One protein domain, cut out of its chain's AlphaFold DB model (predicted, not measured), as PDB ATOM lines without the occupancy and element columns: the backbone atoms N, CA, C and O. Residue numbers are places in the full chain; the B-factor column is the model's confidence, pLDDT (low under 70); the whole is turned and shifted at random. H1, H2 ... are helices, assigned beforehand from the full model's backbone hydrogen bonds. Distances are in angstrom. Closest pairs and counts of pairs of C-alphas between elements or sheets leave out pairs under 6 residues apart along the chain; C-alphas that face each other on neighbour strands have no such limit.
ATOM      1  N   LEU A   3     153.697 126.991 197.342       30.33
ATOM      2  CA  LEU A   3     153.160 128.018 198.248       30.33
ATOM      3  C   LEU A   3     152.299 129.062 197.513       30.33
ATOM      4  O   LEU A   3     151.257 129.444 198.021       30.33
ATOM      5  N   GLU A   4     152.654 129.441 196.282       32.41
ATOM      6  CA  GLU A   4     151.866 130.380 195.456       32.41
ATOM      7  C   GLU A   4     150.539 129.782 194.967       32.41
ATOM      8  O   GLU A   4     149.519 130.467 194.929       32.41
ATOM      9  N   ALA A   5     150.517 128.479 194.668       36.16
ATOM     10  CA  ALA A   5     149.287 127.754 194.349       36.16
ATOM     11  C   ALA A   5     148.364 127.624 195.576       36.16
ATOM     12  O   ALA A   5     147.152 127.773 195.454       36.16
ATOM     13  N   TYR A   6     148.943 127.431 196.768       31.97
ATOM     14  CA  TYR A   6     148.207 127.405 198.035       31.97
ATOM     15  C   TYR A   6     147.673 128.795 198.434       31.97
ATOM     16  O   TYR A   6     146.595 128.902 199.014       31.97
ATOM     17  N   ILE A   7     148.385 129.867 198.065       34.75
ATOM     18  CA  ILE A   7     147.952 131.258 198.254       34.75
ATOM     19  C   ILE A   7     146.801 131.630 197.299       34.75
ATOM     20  O   ILE A   7     145.870 132.311 197.720       34.75
ATOM     21  N   ARG A   8     146.788 131.132 196.052       35.78
ATOM     22  CA  ARG A   8     145.656 131.340 195.124       35.78
ATOM     23  C   ARG A   8     144.389 130.583 195.528       35.78
ATOM     24  O   ARG A   8     143.301 131.131 195.404       35.78
ATOM     25  N   GLN A   9     144.528 129.366 196.050       33.28
ATOM     26  CA  GLN A   9     143.397 128.488 196.375       33.28
ATOM     27  C   GLN A   9     142.574 128.958 197.591       33.28
ATOM     28  O   GLN A   9     141.455 128.498 197.790       33.28
ATOM     29  N   LYS A  10     143.102 129.877 198.413       32.47
ATOM     30  CA  LYS A  10     142.408 130.393 199.607       32.47
ATOM     31  C   LYS A  10     141.694 131.739 199.404       32.47
ATOM     32  O   LYS A  10     141.100 132.233 200.357       32.47
ATOM     33  N   ASN A  11     141.737 132.303 198.192       39.00
ATOM     34  CA  ASN A  11     141.195 133.628 197.852       39.00
ATOM     35  C   ASN A  11     139.820 133.589 197.141       39.00
ATOM     36  O   ASN A  11     139.367 134.608 196.632       39.00
ATOM     37  N   GLU A  12     139.132 132.446 197.079       38.53
ATOM     38  CA  GLU A  12     137.881 132.287 196.306       38.53
ATOM     39  C   GLU A  12     136.617 132.758 197.050       38.53
ATOM     40  O   GLU A  12     135.614 132.052 197.128       38.53
ATOM     41  N   GLY A  13     136.648 133.971 197.598       42.16
ATOM     42  CA  GLY A  13     135.457 134.572 198.212       42.16
ATOM     43  C   GLY A  13     135.387 136.095 198.174       42.16
ATOM     44  O   GLY A  13     134.297 136.641 198.301       42.16
ATOM     45  N   SER A  14     136.506 136.787 197.964       48.31
ATOM     46  CA  SER A  14     136.560 138.248 197.920       48.31
ATOM     47  C   SER A  14     137.236 138.705 196.630       48.31
ATOM     48  O   SER A  14     138.370 138.334 196.333       48.31
ATOM     49  N   GLU A  15     136.520 139.506 195.836       59.00
ATOM     50  CA  GLU A  15     137.090 140.175 194.664       59.00
ATOM     51  C   GLU A  15     138.351 140.980 195.052       59.00
ATOM     52  O   GLU A  15     138.430 141.496 196.169       59.00
ATOM     53  N   PRO A  16     139.353 141.109 194.166       72.06
ATOM     54  CA  PRO A  16     140.550 141.889 194.463       72.06
ATOM     55  C   PRO A  16     140.206 143.367 194.695       72.06
ATOM     56  O   PRO A  16     139.236 143.899 194.141       72.06
ATOM     57  N   LEU A  17     141.013 144.035 195.526       77.56
ATOM     58  CA  LEU A  17     140.937 145.483 195.694       77.56
ATOM     59  C   LEU A  17     141.164 146.160 194.323       77.56
ATOM     60  O   LEU A  17     142.082 145.739 193.620       77.56
ATOM     61  N   PRO A  18     140.354 147.165 193.930       78.38
ATOM     62  CA  PRO A  18     140.547 147.877 192.667       78.38
ATOM     63  C   PRO A  18     141.941 148.506 192.558       78.38
ATOM     64  O   PRO A  18     142.494 148.938 193.569       78.38
ATOM     65  N   ASP A  19     142.458 148.627 191.331       78.94
ATOM     66  CA  ASP A  19     143.784 149.209 191.053       78.94
ATOM     67  C   ASP A  19     143.933 150.646 191.590       78.94
ATOM     68  O   ASP A  19     145.019 151.051 192.001       78.94
ATOM     69  N   ASP A  20     142.827 151.402 191.637       85.12
ATOM     70  CA  ASP A  20     142.741 152.710 192.293       85.12
ATOM     71  C   ASP A  20     141.565 152.754 193.295       85.12
ATOM     72  O   ASP A  20     140.414 153.059 192.937       85.12
ATOM     73  N   PRO A  21     141.834 152.462 194.582       84.25
ATOM     74  CA  PRO A  21     140.830 152.507 195.641       84.25
ATOM     75  C   PRO A  21     140.273 153.915 195.887       84.25
ATOM     76  O   PRO A  21     139.112 154.053 196.275       84.25
ATOM     77  N   LYS A  22     141.066 154.970 195.650       85.62
ATOM     78  CA  LYS A  22     140.647 156.364 195.877       85.62
ATOM     79  C   LYS A  22     139.661 156.812 194.811       85.62
ATOM     80  O   LYS A  22     138.649 157.432 195.135       85.62
ATOM     81  N   LYS A  23     139.924 156.459 193.551       85.94
ATOM     82  CA  LYS A  23     138.978 156.677 192.455       85.94
ATOM     83  C   LYS A  23     137.681 155.910 192.691       85.94
ATOM     84  O   LYS A  23     136.614 156.498 192.572       85.94
ATOM     85  N   SER A  24     137.775 154.653 193.124       85.00
ATOM     86  CA  SER A  24     136.600 153.833 193.452       85.00
ATOM     87  C   SER A  24     135.758 154.458 194.573       85.00
ATOM     88  O   SER A  24     134.539 154.556 194.458       85.00
ATOM     89  N   LEU A  25     136.400 154.957 195.636       86.88
ATOM     90  CA  LEU A  25     135.713 155.680 196.709       86.88
ATOM     91  C   LEU A  25     135.069 156.984 196.206       86.88
ATOM     92  O   LEU A  25     133.929 157.284 196.560       86.88
ATOM     93  N   SER A  26     135.766 157.737 195.353       84.94
ATOM     94  CA  SER A  26     135.219 158.944 194.723       84.94
ATOM     95  C   SER A  26     133.996 158.632 193.859       84.94
ATOM     96  O   SER A  26     133.016 159.367 193.903       84.94
ATOM     97  N   GLU A  27     133.997 157.522 193.122       86.06
ATOM     98  CA  GLU A  27     132.856 157.080 192.310       86.06
ATOM     99  C   GLU A  27     131.651 156.654 193.159       86.06
ATOM    100  O   GLU A  27     130.511 156.866 192.741       86.06
ATOM    101  N   ILE A  28     131.877 156.091 194.352       85.62
ATOM    102  CA  ILE A  28     130.809 155.790 195.322       85.62
ATOM    103  C   ILE A  28     130.194 157.095 195.840       85.62
ATOM    104  O   ILE A  28     128.974 157.254 195.818       85.62
ATOM    105  N   LEU A  29     131.036 158.042 196.264       82.25
ATOM    106  CA  LEU A  29     130.598 159.304 196.863       82.25
ATOM    107  C   LEU A  29     129.983 160.274 195.851       82.25
ATOM    108  O   LEU A  29     129.038 160.984 196.187       82.25
ATOM    109  N   ASN A  30     130.489 160.311 194.620       80.19
ATOM    110  CA  ASN A  30     130.074 161.243 193.565       80.19
ATOM    111  C   ASN A  30     129.190 160.587 192.504       80.19
ATOM    112  O   ASN A  30     129.043 161.112 191.399       80.19
ATOM    113  N   ARG A  31     128.590 159.436 192.822       78.75
ATOM    114  CA  ARG A  31     127.658 158.771 191.918       78.75
ATOM    115  C   ARG A  31     126.509 159.727 191.565       78.75
ATOM    116  O   ARG A  31     125.834 160.210 192.474       78.75
ATOM    117  N   PRO A  32     126.251 159.985 190.270       67.12
ATOM    118  CA  PRO A  32     125.200 160.906 189.873       67.12
ATOM    119  C   PRO A  32     123.825 160.350 190.251       67.12
ATOM    120  O   PRO A  32     123.514 159.179 189.994       67.12
ATOM    121  N   PHE A  33     122.979 161.204 190.825       71.19
ATOM    122  CA  PHE A  33     121.583 160.874 191.082       71.19
ATOM    123  C   PHE A  33     120.821 160.815 189.758       71.19
ATOM    124  O   PHE A  33     120.663 161.805 189.047       71.19
ATOM    125  N   THR A  34     120.351 159.620 189.416       73.75
ATOM    126  CA  THR A  34     119.509 159.391 188.239       73.75
ATOM    127  C   THR A  34     118.093 159.068 188.695       73.75
ATOM    128  O   THR A  34     117.906 158.463 189.751       73.75
ATOM    129  N   ALA A  35     117.089 159.394 187.879       68.88
ATOM    130  CA  ALA A  35     115.687 159.129 188.214       68.88
ATOM    131  C   ALA A  35     115.358 157.635 188.413       68.88
ATOM    132  O   ALA A  35     114.295 157.308 188.929       68.88
ATOM    133  N   GLU A  36     116.257 156.730 188.023       70.56
ATOM    134  CA  GLU A  36     116.147 155.286 188.254       70.56
ATOM    135  C   GLU A  36     116.724 154.840 189.604       70.56
ATOM    136  O   GLU A  36     116.301 153.817 190.131       70.56
ATOM    137  N   LYS A  37     117.709 155.569 190.145       72.56
ATOM    138  CA  LYS A  37     118.534 155.110 191.277       72.56
ATOM    139  C   LYS A  37     118.522 156.039 192.487       72.56
ATOM    140  O   LYS A  37     119.166 155.720 193.478       72.56
ATOM    141  N   ILE A  38     117.829 157.178 192.410       73.44
ATOM    142  CA  ILE A  38     117.805 158.194 193.472       73.44
ATOM    143  C   ILE A  38     117.251 157.661 194.804       73.44
ATOM    144  O   ILE A  38     117.844 157.937 195.838       73.44
ATOM    145  N   ASP A  39     116.213 156.815 194.783       72.38
ATOM    146  CA  ASP A  39     115.646 156.215 196.009       72.38
ATOM    147  C   ASP A  39     116.528 155.095 196.582       72.38
ATOM    148  O   ASP A  39     116.540 154.855 197.783       72.38
ATOM    149  N   THR A  40     117.299 154.419 195.730       76.44
ATOM    150  CA  THR A  40     118.174 153.297 196.109       76.44
ATOM    151  C   THR A  40     119.629 153.726 196.306       76.44
ATOM    152  O   THR A  40     120.509 152.883 196.473       76.44
ATOM    153  N   TYR A  41     119.924 155.029 196.230       78.62
ATOM    154  CA  TYR A  41     121.292 155.544 196.279       78.62
ATOM    155  C   TYR A  41     121.992 155.155 197.580       78.62
ATOM    156  O   TYR A  41     123.118 154.670 197.528       78.62
ATOM    157  N   PHE A  42     121.321 155.345 198.720       77.75
ATOM    158  CA  PHE A  42     121.904 155.084 200.035       77.75
ATOM    159  C   PHE A  42     122.298 153.612 200.185       77.75
ATOM    160  O   PHE A  42     123.442 153.317 200.519       77.75
ATOM    161  N   ASP A  43     121.388 152.700 199.836       77.00
ATOM    162  CA  ASP A  43     121.626 151.257 199.919       77.00
ATOM    163  C   ASP A  43     122.767 150.821 198.995       77.00
ATOM    164  O   ASP A  43     123.644 150.057 199.399       77.00
ATOM    165  N   HIS A  44     122.811 151.350 197.769       81.31
ATOM    166  CA  HIS A  44     123.896 151.056 196.839       81.31
ATOM    167  C   HIS A  44     125.238 151.635 197.296       81.31
ATOM    168  O   HIS A  44     126.244 150.937 197.237       81.31
ATOM    169  N   ALA A  45     125.272 152.886 197.762       81.94
ATOM    170  CA  ALA A  45     126.496 153.527 198.232       81.94
ATOM    171  C   ALA A  45     127.054 152.829 199.480       81.94
ATOM    172  O   ALA A  45     128.263 152.621 199.579       81.94
ATOM    173  N   LEU A  46     126.181 152.410 200.401       82.75
ATOM    174  CA  LEU A  46     126.570 151.657 201.589       82.75
ATOM    175  C   LEU A  46     127.084 150.261 201.219       82.75
ATOM    176  O   LEU A  46     128.131 149.851 201.710       82.75
ATOM    177  N   ASN A  47     126.393 149.550 200.324       84.75
ATOM    178  CA  ASN A  47     126.817 148.225 199.874       84.75
ATOM    179  C   ASN A  47     128.166 148.264 199.138       84.75
ATOM    180  O   ASN A  47     129.030 147.415 199.365       84.75
ATOM    181  N   ASP A  48     128.377 149.271 198.292       85.38
ATOM    182  CA  ASP A  48     129.641 149.451 197.578       85.38
ATOM    183  C   ASP A  48     130.771 149.859 198.536       85.38
ATOM    184  O   ASP A  48     131.900 149.390 198.387       85.38
ATOM    185  N   LEU A  49     130.471 150.655 199.572       86.00
ATOM    186  CA  LEU A  49     131.422 150.983 200.635       86.00
ATOM    187  C   LEU A  49     131.796 149.756 201.474       86.00
ATOM    188  O   LEU A  49     132.978 149.559 201.753       86.00
ATOM    189  N   VAL A  50     130.826 148.919 201.856       83.38
ATOM    190  CA  VAL A  50     131.079 147.648 202.560       83.38
ATOM    191  C   VAL A  50     131.976 146.761 201.706       83.38
ATOM    192  O   VAL A  50     133.011 146.296 202.173       83.38
ATOM    193  N   THR A  51     131.644 146.632 200.423       84.75
ATOM    194  CA  THR A  51     132.422 145.847 199.464       84.75
ATOM    195  C   THR A  51     133.856 146.374 199.341       84.75
ATOM    196  O   THR A  51     134.807 145.600 199.425       84.75
ATOM    197  N   LEU A  52     134.051 147.688 199.189       86.25
ATOM    198  CA  LEU A  52     135.384 148.297 199.156       86.25
ATOM    199  C   LEU A  52     136.134 148.084 200.481       86.25
ATOM    200  O   LEU A  52     137.340 147.831 200.471       86.25
ATOM    201  N   THR A  53     135.416 148.125 201.606       84.56
ATOM    202  CA  THR A  53     135.984 147.924 202.941       84.56
ATOM    203  C   THR A  53     136.509 146.513 203.133       84.56
ATOM    204  O   THR A  53     137.658 146.329 203.536       84.56
ATOM    205  N   GLU A  54     135.707 145.511 202.788       83.69
ATOM    206  CA  GLU A  54     136.089 144.103 202.871       83.69
ATOM    207  C   GLU A  54     137.311 143.806 201.997       83.69
ATOM    208  O   GLU A  54     138.253 143.147 202.445       83.69
ATOM    209  N   ARG A  55     137.351 144.366 200.780       85.06
ATOM    210  CA  ARG A  55     138.498 144.231 199.870       85.06
ATOM    211  C   ARG A  55     139.757 144.884 200.427       85.06
ATOM    212  O   ARG A  55     140.828 144.278 200.374       85.06
ATOM    213  N   ALA A  56     139.637 146.090 200.983       84.25
ATOM    214  CA  ALA A  56     140.760 146.809 201.579       84.25
ATOM    215  C   ALA A  56     141.306 146.056 202.797       84.25
ATOM    216  O   ALA A  56     142.510 145.831 202.897       84.25
ATOM    217  N   VAL A  57     140.437 145.575 203.688       83.69
ATOM    218  CA  VAL A  57     140.842 144.780 204.858       83.69
ATOM    219  C   VAL A  57     141.494 143.466 204.441       83.69
ATOM    220  O   VAL A  57     142.507 143.075 205.028       83.69
ATOM    221  N   HIS A  58     140.952 142.792 203.426       81.88
ATOM    222  CA  HIS A  58     141.513 141.551 202.905       81.88
ATOM    223  C   HIS A  58     142.917 141.771 202.318       81.88
ATOM    224  O   HIS A  58     143.862 141.086 202.713       81.88
ATOM    225  N   ALA A  59     143.078 142.774 201.449       82.25
ATOM    226  CA  ALA A  59     144.370 143.137 200.867       82.25
ATOM    227  C   ALA A  59     145.383 143.553 201.948       82.25
ATOM    228  O   ALA A  59     146.509 143.057 201.975       82.25
ATOM    229  N   TYR A  60     144.966 144.392 202.898       82.44
ATOM    230  CA  TYR A  60     145.805 144.829 204.011       82.44
ATOM    231  C   TYR A  60     146.261 143.662 204.899       82.44
ATOM    232  O   TYR A  60     147.442 143.571 205.234       82.44
ATOM    233  N   SER A  61     145.352 142.744 205.241       80.25
ATOM    234  CA  SER A  61     145.644 141.565 206.072       80.25
ATOM    235  C   SER A  61     146.574 140.572 205.374       80.25
ATOM    236  O   SER A  61     147.332 139.866 206.039       80.25
ATOM    237  N   HIS A  62     146.540 140.528 204.039       78.88
ATOM    238  CA  HIS A  62     147.470 139.732 203.242       78.88
ATOM    239  C   HIS A  62     148.894 140.303 203.291       78.88
ATOM    240  O   HIS A  62     149.857 139.556 203.450       78.88
ATOM    241  N   ILE A  63     149.020 141.632 203.209       79.81
ATOM    242  CA  ILE A  63     150.308 142.340 203.286       79.81
ATOM    243  C   ILE A  63     150.852 142.328 204.727       79.81
ATOM    244  O   ILE A  63     152.063 142.241 204.935       79.81
ATOM    245  N   HIS A  64     149.971 142.341 205.733       75.00
ATOM    246  CA  HIS A  64     150.327 142.391 207.155       75.00
ATOM    247  C   HIS A  64     149.697 141.233 207.960       75.00
ATOM    248  O   HIS A  64     148.772 141.454 208.744       75.00
ATOM    249  N   PRO A  65     150.229 139.996 207.859       65.06
ATOM    250  CA  PRO A  65     149.650 138.808 208.502       65.06
ATOM    251  C   PRO A  65     149.709 138.809 210.040       65.06
ATOM    252  O   PRO A  65     149.062 137.989 210.692       65.06
ATOM    253  N   ARG A  66     150.500 139.706 210.639       62.44
ATOM    254  CA  ARG A  66     150.579 139.930 212.091       62.44
ATOM    255  C   ARG A  66     150.391 141.419 212.381       62.44
ATOM    256  O   ARG A  66     151.382 142.113 212.621       62.44
ATOM    257  N   PRO A  67     149.154 141.936 212.326       54.81
ATOM    258  CA  PRO A  67     148.914 143.332 212.645       54.81
ATOM    259  C   PRO A  67     149.251 143.557 214.123       54.81
ATOM    260  O   PRO A  67     148.769 142.832 214.996       54.81
ATOM    261  N   ARG A  68     150.111 144.541 214.412       52.91
ATOM    262  CA  ARG A  68     150.332 145.013 215.784       52.91
ATOM    263  C   ARG A  68     149.000 145.565 216.279       52.91
ATOM    264  O   ARG A  68     148.529 146.577 215.777       52.91
ATOM    265  N   SER A  69     148.366 144.878 217.220       50.47
ATOM    266  CA  SER A  69     147.153 145.387 217.845       50.47
ATOM    267  C   SER A  69     147.489 146.618 218.682       50.47
ATOM    268  O   SER A  69     148.215 146.511 219.670       50.47
ATOM    269  N   SER A  70     146.893 147.754 218.346       44.06
ATOM    270  CA  SER A  70     146.603 148.800 219.323       44.06
ATOM    271  C   SER A  70     145.315 149.494 218.905       44.06
ATOM    272  O   SER A  70     145.307 150.112 217.850       44.06
ATOM    273  N   SER A  71     144.258 149.315 219.706       47.00
ATOM    274  CA  SER A  71     143.011 150.106 219.830       47.00
ATOM    275  C   SER A  71     142.215 150.589 218.597       47.00
ATOM    276  O   SER A  71     141.065 150.976 218.783       47.00
ATOM    277  N   MET A  72     142.733 150.549 217.370       53.59
ATOM    278  CA  MET A  72     142.048 150.933 216.135       53.59
ATOM    279  C   MET A  72     141.457 149.707 215.444       53.59
ATOM    280  O   MET A  72     142.038 148.614 215.468       53.59
ATOM    281  N   ARG A  73     140.285 149.888 214.831       69.69
ATOM    282  CA  ARG A  73     139.617 148.830 214.072       69.69
ATOM    283  C   ARG A  73     140.453 148.504 212.825       69.69
ATOM    284  O   ARG A  73     141.155 149.361 212.289       69.69
ATOM    285  N   LYS A  74     140.442 147.241 212.387       74.62
ATOM    286  CA  LYS A  74     141.284 146.763 211.266       74.62
ATOM    287  C   LYS A  74     140.953 147.480 209.955       74.62
ATOM    288  O   LYS A  74     141.821 147.640 209.103       74.62
ATOM    289  N   GLU A  75     139.708 147.907 209.830       79.69
ATOM    290  CA  GLU A  75     139.159 148.712 208.755       79.69
ATOM    291  C   GLU A  75     139.851 150.081 208.677       79.69
ATOM    292  O   GLU A  75     140.336 150.455 207.614       79.69
ATOM    293  N   ASP A  76     140.010 150.777 209.807       81.00
ATOM    294  CA  ASP A  76     140.654 152.098 209.854       81.00
ATOM    295  C   ASP A  76     142.133 152.019 209.448       81.00
ATOM    296  O   ASP A  76     142.648 152.874 208.725       81.00
ATOM    297  N   LEU A  77     142.816 150.948 209.866       81.56
ATOM    298  CA  LEU A  77     144.205 150.681 209.483       81.56
ATOM    299  C   LEU A  77     144.337 150.379 207.987       81.56
ATOM    300  O   LEU A  77     145.258 150.882 207.341       81.56
ATOM    301  N   ALA A  78     143.419 149.587 207.429       84.31
ATOM    302  CA  ALA A  78     143.399 149.287 206.004       84.31
ATOM    303  C   ALA A  78     143.140 150.551 205.169       84.31
ATOM    304  O   ALA A  78     143.860 150.810 204.207       84.31
ATOM    305  N   PHE A  79     142.169 151.378 205.563       88.00
ATOM    306  CA  PHE A  79     141.835 152.618 204.856       88.00
ATOM    307  C   PHE A  79     142.986 153.615 204.913       88.00
ATOM    308  O   PHE A  79     143.372 154.156 203.878       88.00
ATOM    309  N   SER A  80     143.602 153.783 206.085       85.50
ATOM    310  CA  SER A  80     144.790 154.620 206.244       85.50
ATOM    311  C   SER A  80     145.949 154.140 205.362       85.50
ATOM    312  O   SER A  80     146.565 154.952 204.671       85.50
ATOM    313  N   TYR A  81     146.199 152.826 205.306       84.00
ATOM    314  CA  TYR A  81     147.263 152.246 204.482       84.00
ATOM    315  C   TYR A  81     147.067 152.506 202.981       84.00
ATOM    316  O   TYR A  81     148.024 152.850 202.289       84.00
ATOM    317  N   PHE A  82     145.833 152.406 202.478       84.56
ATOM    318  CA  PHE A  82     145.505 152.710 201.076       84.56
ATOM    319  C   PHE A  82     145.230 154.208 200.817       84.56
ATOM    320  O   PHE A  82     144.893 154.599 199.697       84.56
ATOM    321  N   GLY A  83     145.402 155.071 201.825       83.44
ATOM    322  CA  GLY A  83     145.209 156.520 201.722       83.44
ATOM    323  C   GLY A  83     143.759 156.949 201.476       83.44
ATOM    324  O   GLY A  83     143.535 157.974 200.829       83.44
ATOM    325  N   LEU A  84     142.796 156.149 201.932       87.81
ATOM    326  CA  LEU A  84     141.364 156.443 201.902       87.81
ATOM    327  C   LEU A  84     140.975 157.339 203.089       87.81
ATOM    328  O   LEU A  84     141.634 157.328 204.130       87.81
ATOM    329  N   GLN A  85     139.895 158.111 202.936       84.88
ATOM    330  CA  GLN A  85     139.284 158.844 204.053       84.88
ATOM    331  C   GLN A  85     138.782 157.877 205.131       84.88
ATOM    332  O   GLN A  85     138.482 156.727 204.833       84.88
ATOM    333  N   GLY A  86     138.672 158.335 206.379       83.62
ATOM    334  CA  GLY A  86     138.128 157.503 207.447       83.62
ATOM    335  C   GLY A  86     136.672 157.104 207.177       83.62
ATOM    336  O   GLY A  86     135.891 157.831 206.557       83.62
ATOM    337  N   ILE A  87     136.312 155.902 207.624       84.56
ATOM    338  CA  ILE A  87     134.964 155.352 207.444       84.56
ATOM    339  C   ILE A  87     133.884 156.257 208.064       84.56
ATOM    340  O   ILE A  87     132.862 156.459 207.404       84.56
ATOM    341  N   PRO A  88     134.068 156.852 209.264       81.25
ATOM    342  CA  PRO A  88     133.091 157.786 209.825       81.25
ATOM    343  C   PRO A  88     132.813 158.999 208.926       81.25
ATOM    344  O   PRO A  88     131.659 159.395 208.771       81.25
ATOM    345  N   GLU A  89     133.839 159.565 208.291       84.00
ATOM    346  CA  GLU A  89     133.718 160.718 207.397       84.00
ATOM    347  C   GLU A  89     132.992 160.351 206.094       84.00
ATOM    348  O   GLU A  89     132.151 161.114 205.605       84.00
ATOM    349  N   ILE A  90     133.266 159.159 205.557       86.12
ATOM    350  CA  ILE A  90     132.586 158.626 204.370       86.12
ATOM    351  C   ILE A  90     131.105 158.373 204.682       86.12
ATOM    352  O   ILE A  90     130.234 158.819 203.935       86.12
ATOM    353  N   LEU A  91     130.805 157.707 205.801       83.31
ATOM    354  CA  LEU A  91     129.430 157.446 206.236       83.31
ATOM    355  C   LEU A  91     128.666 158.745 206.498       83.31
ATOM    356  O   LEU A  91     127.517 158.861 206.081       83.31
ATOM    357  N   SER A  92     129.310 159.738 207.116       83.06
ATOM    358  CA  SER A  92     128.737 161.074 207.310       83.06
ATOM    359  C   SER A  92     128.414 161.754 205.976       83.06
ATOM    360  O   SER A  92     127.341 162.329 205.814       83.06
ATOM    361  N   SER A  93     129.285 161.615 204.972       83.69
ATOM    362  CA  SER A  93     129.053 162.164 203.628       83.69
ATOM    363  C   SER A  93     127.876 161.488 202.911       83.69
ATOM    364  O   SER A  93     127.071 162.162 202.268       83.69
ATOM    365  N   ILE A  94     127.744 160.163 203.043       83.38
ATOM    366  CA  ILE A  94     126.612 159.400 202.488       83.38
ATOM    367  C   ILE A  94     125.307 159.766 203.212       83.38
ATOM    368  O   ILE A  94     124.294 160.006 202.553       83.38
ATOM    369  N   ALA A  95     125.336 159.856 204.544       80.06
ATOM    370  CA  ALA A  95     124.187 160.237 205.362       80.06
ATOM    371  C   ALA A  95     123.724 161.669 205.063       80.06
ATOM    372  O   ALA A  95     122.541 161.888 204.827       80.06
ATOM    373  N   LYS A  96     124.655 162.624 204.942       82.56
ATOM    374  CA  LYS A  96     124.346 164.008 204.565       82.56
ATOM    375  C   LYS A  96     123.595 164.078 203.231       82.56
ATOM    376  O   LYS A  96     122.582 164.765 203.138       82.56
ATOM    377  N   LYS A  97     124.039 163.326 202.218       77.69
ATOM    378  CA  LYS A  97     123.340 163.245 200.924       77.69
ATOM    379  C   LYS A  97     121.951 162.608 201.036       77.69
ATOM    380  O   LYS A  97     121.032 163.016 200.332       77.69
ATOM    381  N   GLN A  98     121.771 161.627 201.921       80.50
ATOM    382  CA  GLN A  98     120.457 161.039 202.191       80.50
ATOM    383  C   GLN A  98     119.511 162.035 202.875       80.50
ATOM    384  O   GLN A  98     118.344 162.129 202.495       80.50
ATOM    385  N   ASP A  99     120.005 162.802 203.844       77.06
ATOM    386  CA  ASP A  99     119.225 163.841 204.518       77.06
ATOM    387  C   ASP A  99     118.859 164.972 203.548       77.06
ATOM    388  O   ASP A  99     117.731 165.464 203.552       77.06
ATOM    389  N   GLU A 100     119.764 165.330 202.634       74.94
ATOM    390  CA  GLU A 100     119.480 166.287 201.565       74.94
ATOM    391  C   GLU A 100     118.347 165.829 200.637       74.94
ATOM    392  O   GLU A 100     117.569 166.686 200.210       74.94
ATOM    393  N   LEU A 101     118.237 164.522 200.364       73.06
ATOM    394  CA  LEU A 101     117.141 163.921 199.595       73.06
ATOM    395  C   LEU A 101     115.828 163.849 200.385       73.06
ATOM    396  O   LEU A 101     114.769 164.097 199.813       73.06
ATOM    397  N   LYS A 102     115.878 163.552 201.688       71.56
ATOM    398  CA  LYS A 102     114.681 163.562 202.549       71.56
ATOM    399  C   LYS A 102     114.064 164.951 202.642       71.56
ATOM    400  O   LYS A 102     112.862 165.092 202.469       71.56
ATOM    401  N   LEU A 103     114.892 165.986 202.796       68.19
ATOM    402  CA  LEU A 103     114.433 167.378 202.794       68.19
ATOM    403  C   LEU A 103     113.704 167.755 201.492       68.19
ATOM    404  O   LEU A 103     112.758 168.536 201.519       68.19
ATOM    405  N   VAL A 104     114.124 167.190 200.357       69.31
ATOM    406  CA  VAL A 104     113.465 167.377 199.054       69.31
ATOM    407  C   VAL A 104     112.091 166.688 199.006       69.31
ATOM    408  O   VAL A 104     111.146 167.230 198.427       69.31
ATOM    409  N   GLU A 105     111.959 165.511 199.617       67.19
ATOM    410  CA  GLU A 105     110.700 164.762 199.701       67.19
ATOM    411  C   GLU A 105     109.695 165.422 200.656       67.19
ATOM    412  O   GLU A 105     108.528 165.599 200.297       67.19
ATOM    413  N   ASP A 106     110.164 165.884 201.815       69.25
ATOM    414  CA  ASP A 106     109.347 166.613 202.784       69.25
ATOM    415  C   ASP A 106     108.855 167.947 202.199       69.25
ATOM    416  O   ASP A 106     107.677 168.292 202.344       69.25
ATOM    417  N   TRP A 107     109.707 168.664 201.452       71.75
ATOM    418  CA  TRP A 107     109.344 169.932 200.811       71.75
ATOM    419  C   TRP A 107     108.143 169.787 199.865       71.75
ATOM    420  O   TRP A 107     107.207 170.584 199.951       71.75
ATOM    421  N   LEU A 108     108.114 168.737 199.032       69.00
ATOM    422  CA  LEU A 108     107.001 168.457 198.113       69.00
ATOM    423  C   LEU A 108     105.672 168.235 198.828       69.00
ATOM    424  O   LEU A 108     104.627 168.599 198.294       69.00
TER     425      LEU A 108
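This is residues 3 to 108 of the 673 residues of an uncharacterized protein of Candidatus Kaiserbacteria bacterium RIFCSPLOWO2_01_FULL_54_20 (UniProt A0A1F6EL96). Two long helices, H3 and H5, run opposite ways and overlap only in part; H2 packs along H3, H4 packs across it, and H1 lies off at one end. The printed part has 106 residues, of which 69 are in the named helices H1 to H5, in that order along the chain; there is no named strand, and the class is all helix. The whole is loose, radius of gyration of the C-alphas 16.7 A, spanning 61 by 31 by 18 A.

Start at H1, residues 3 to 9, which touches no helix. H2, residues 21 to 29, and H3, residues 41 to 63, form a hairpin at 15 degrees, closest at C-alphas 28 and 45, 5.7 A. H4, residues 74 to 81, touches H3 about perpendicular, 80 degrees; C-alphas 57 and 78 are closest, 5.3 A. H5, residues 87 to 108, touches H3 with residues 91 to 98 alone, closest at C-alphas 42 and 98, 6.5 A. Every O i to N i+4 pair is within hydrogen-bond range in H1 to H5.

Find C-alpha 41 at (121.292, 155.544, 196.279); H3 runs 32.6 A. H5 runs 32.3 A to C-alpha 108 at (107.001, 168.457, 198.113).

Links H1 to H2 and H2 to H3 are long; the printed part has no cut. Residues 3 to 15 and 65 to 73 are among those under pLDDT 70.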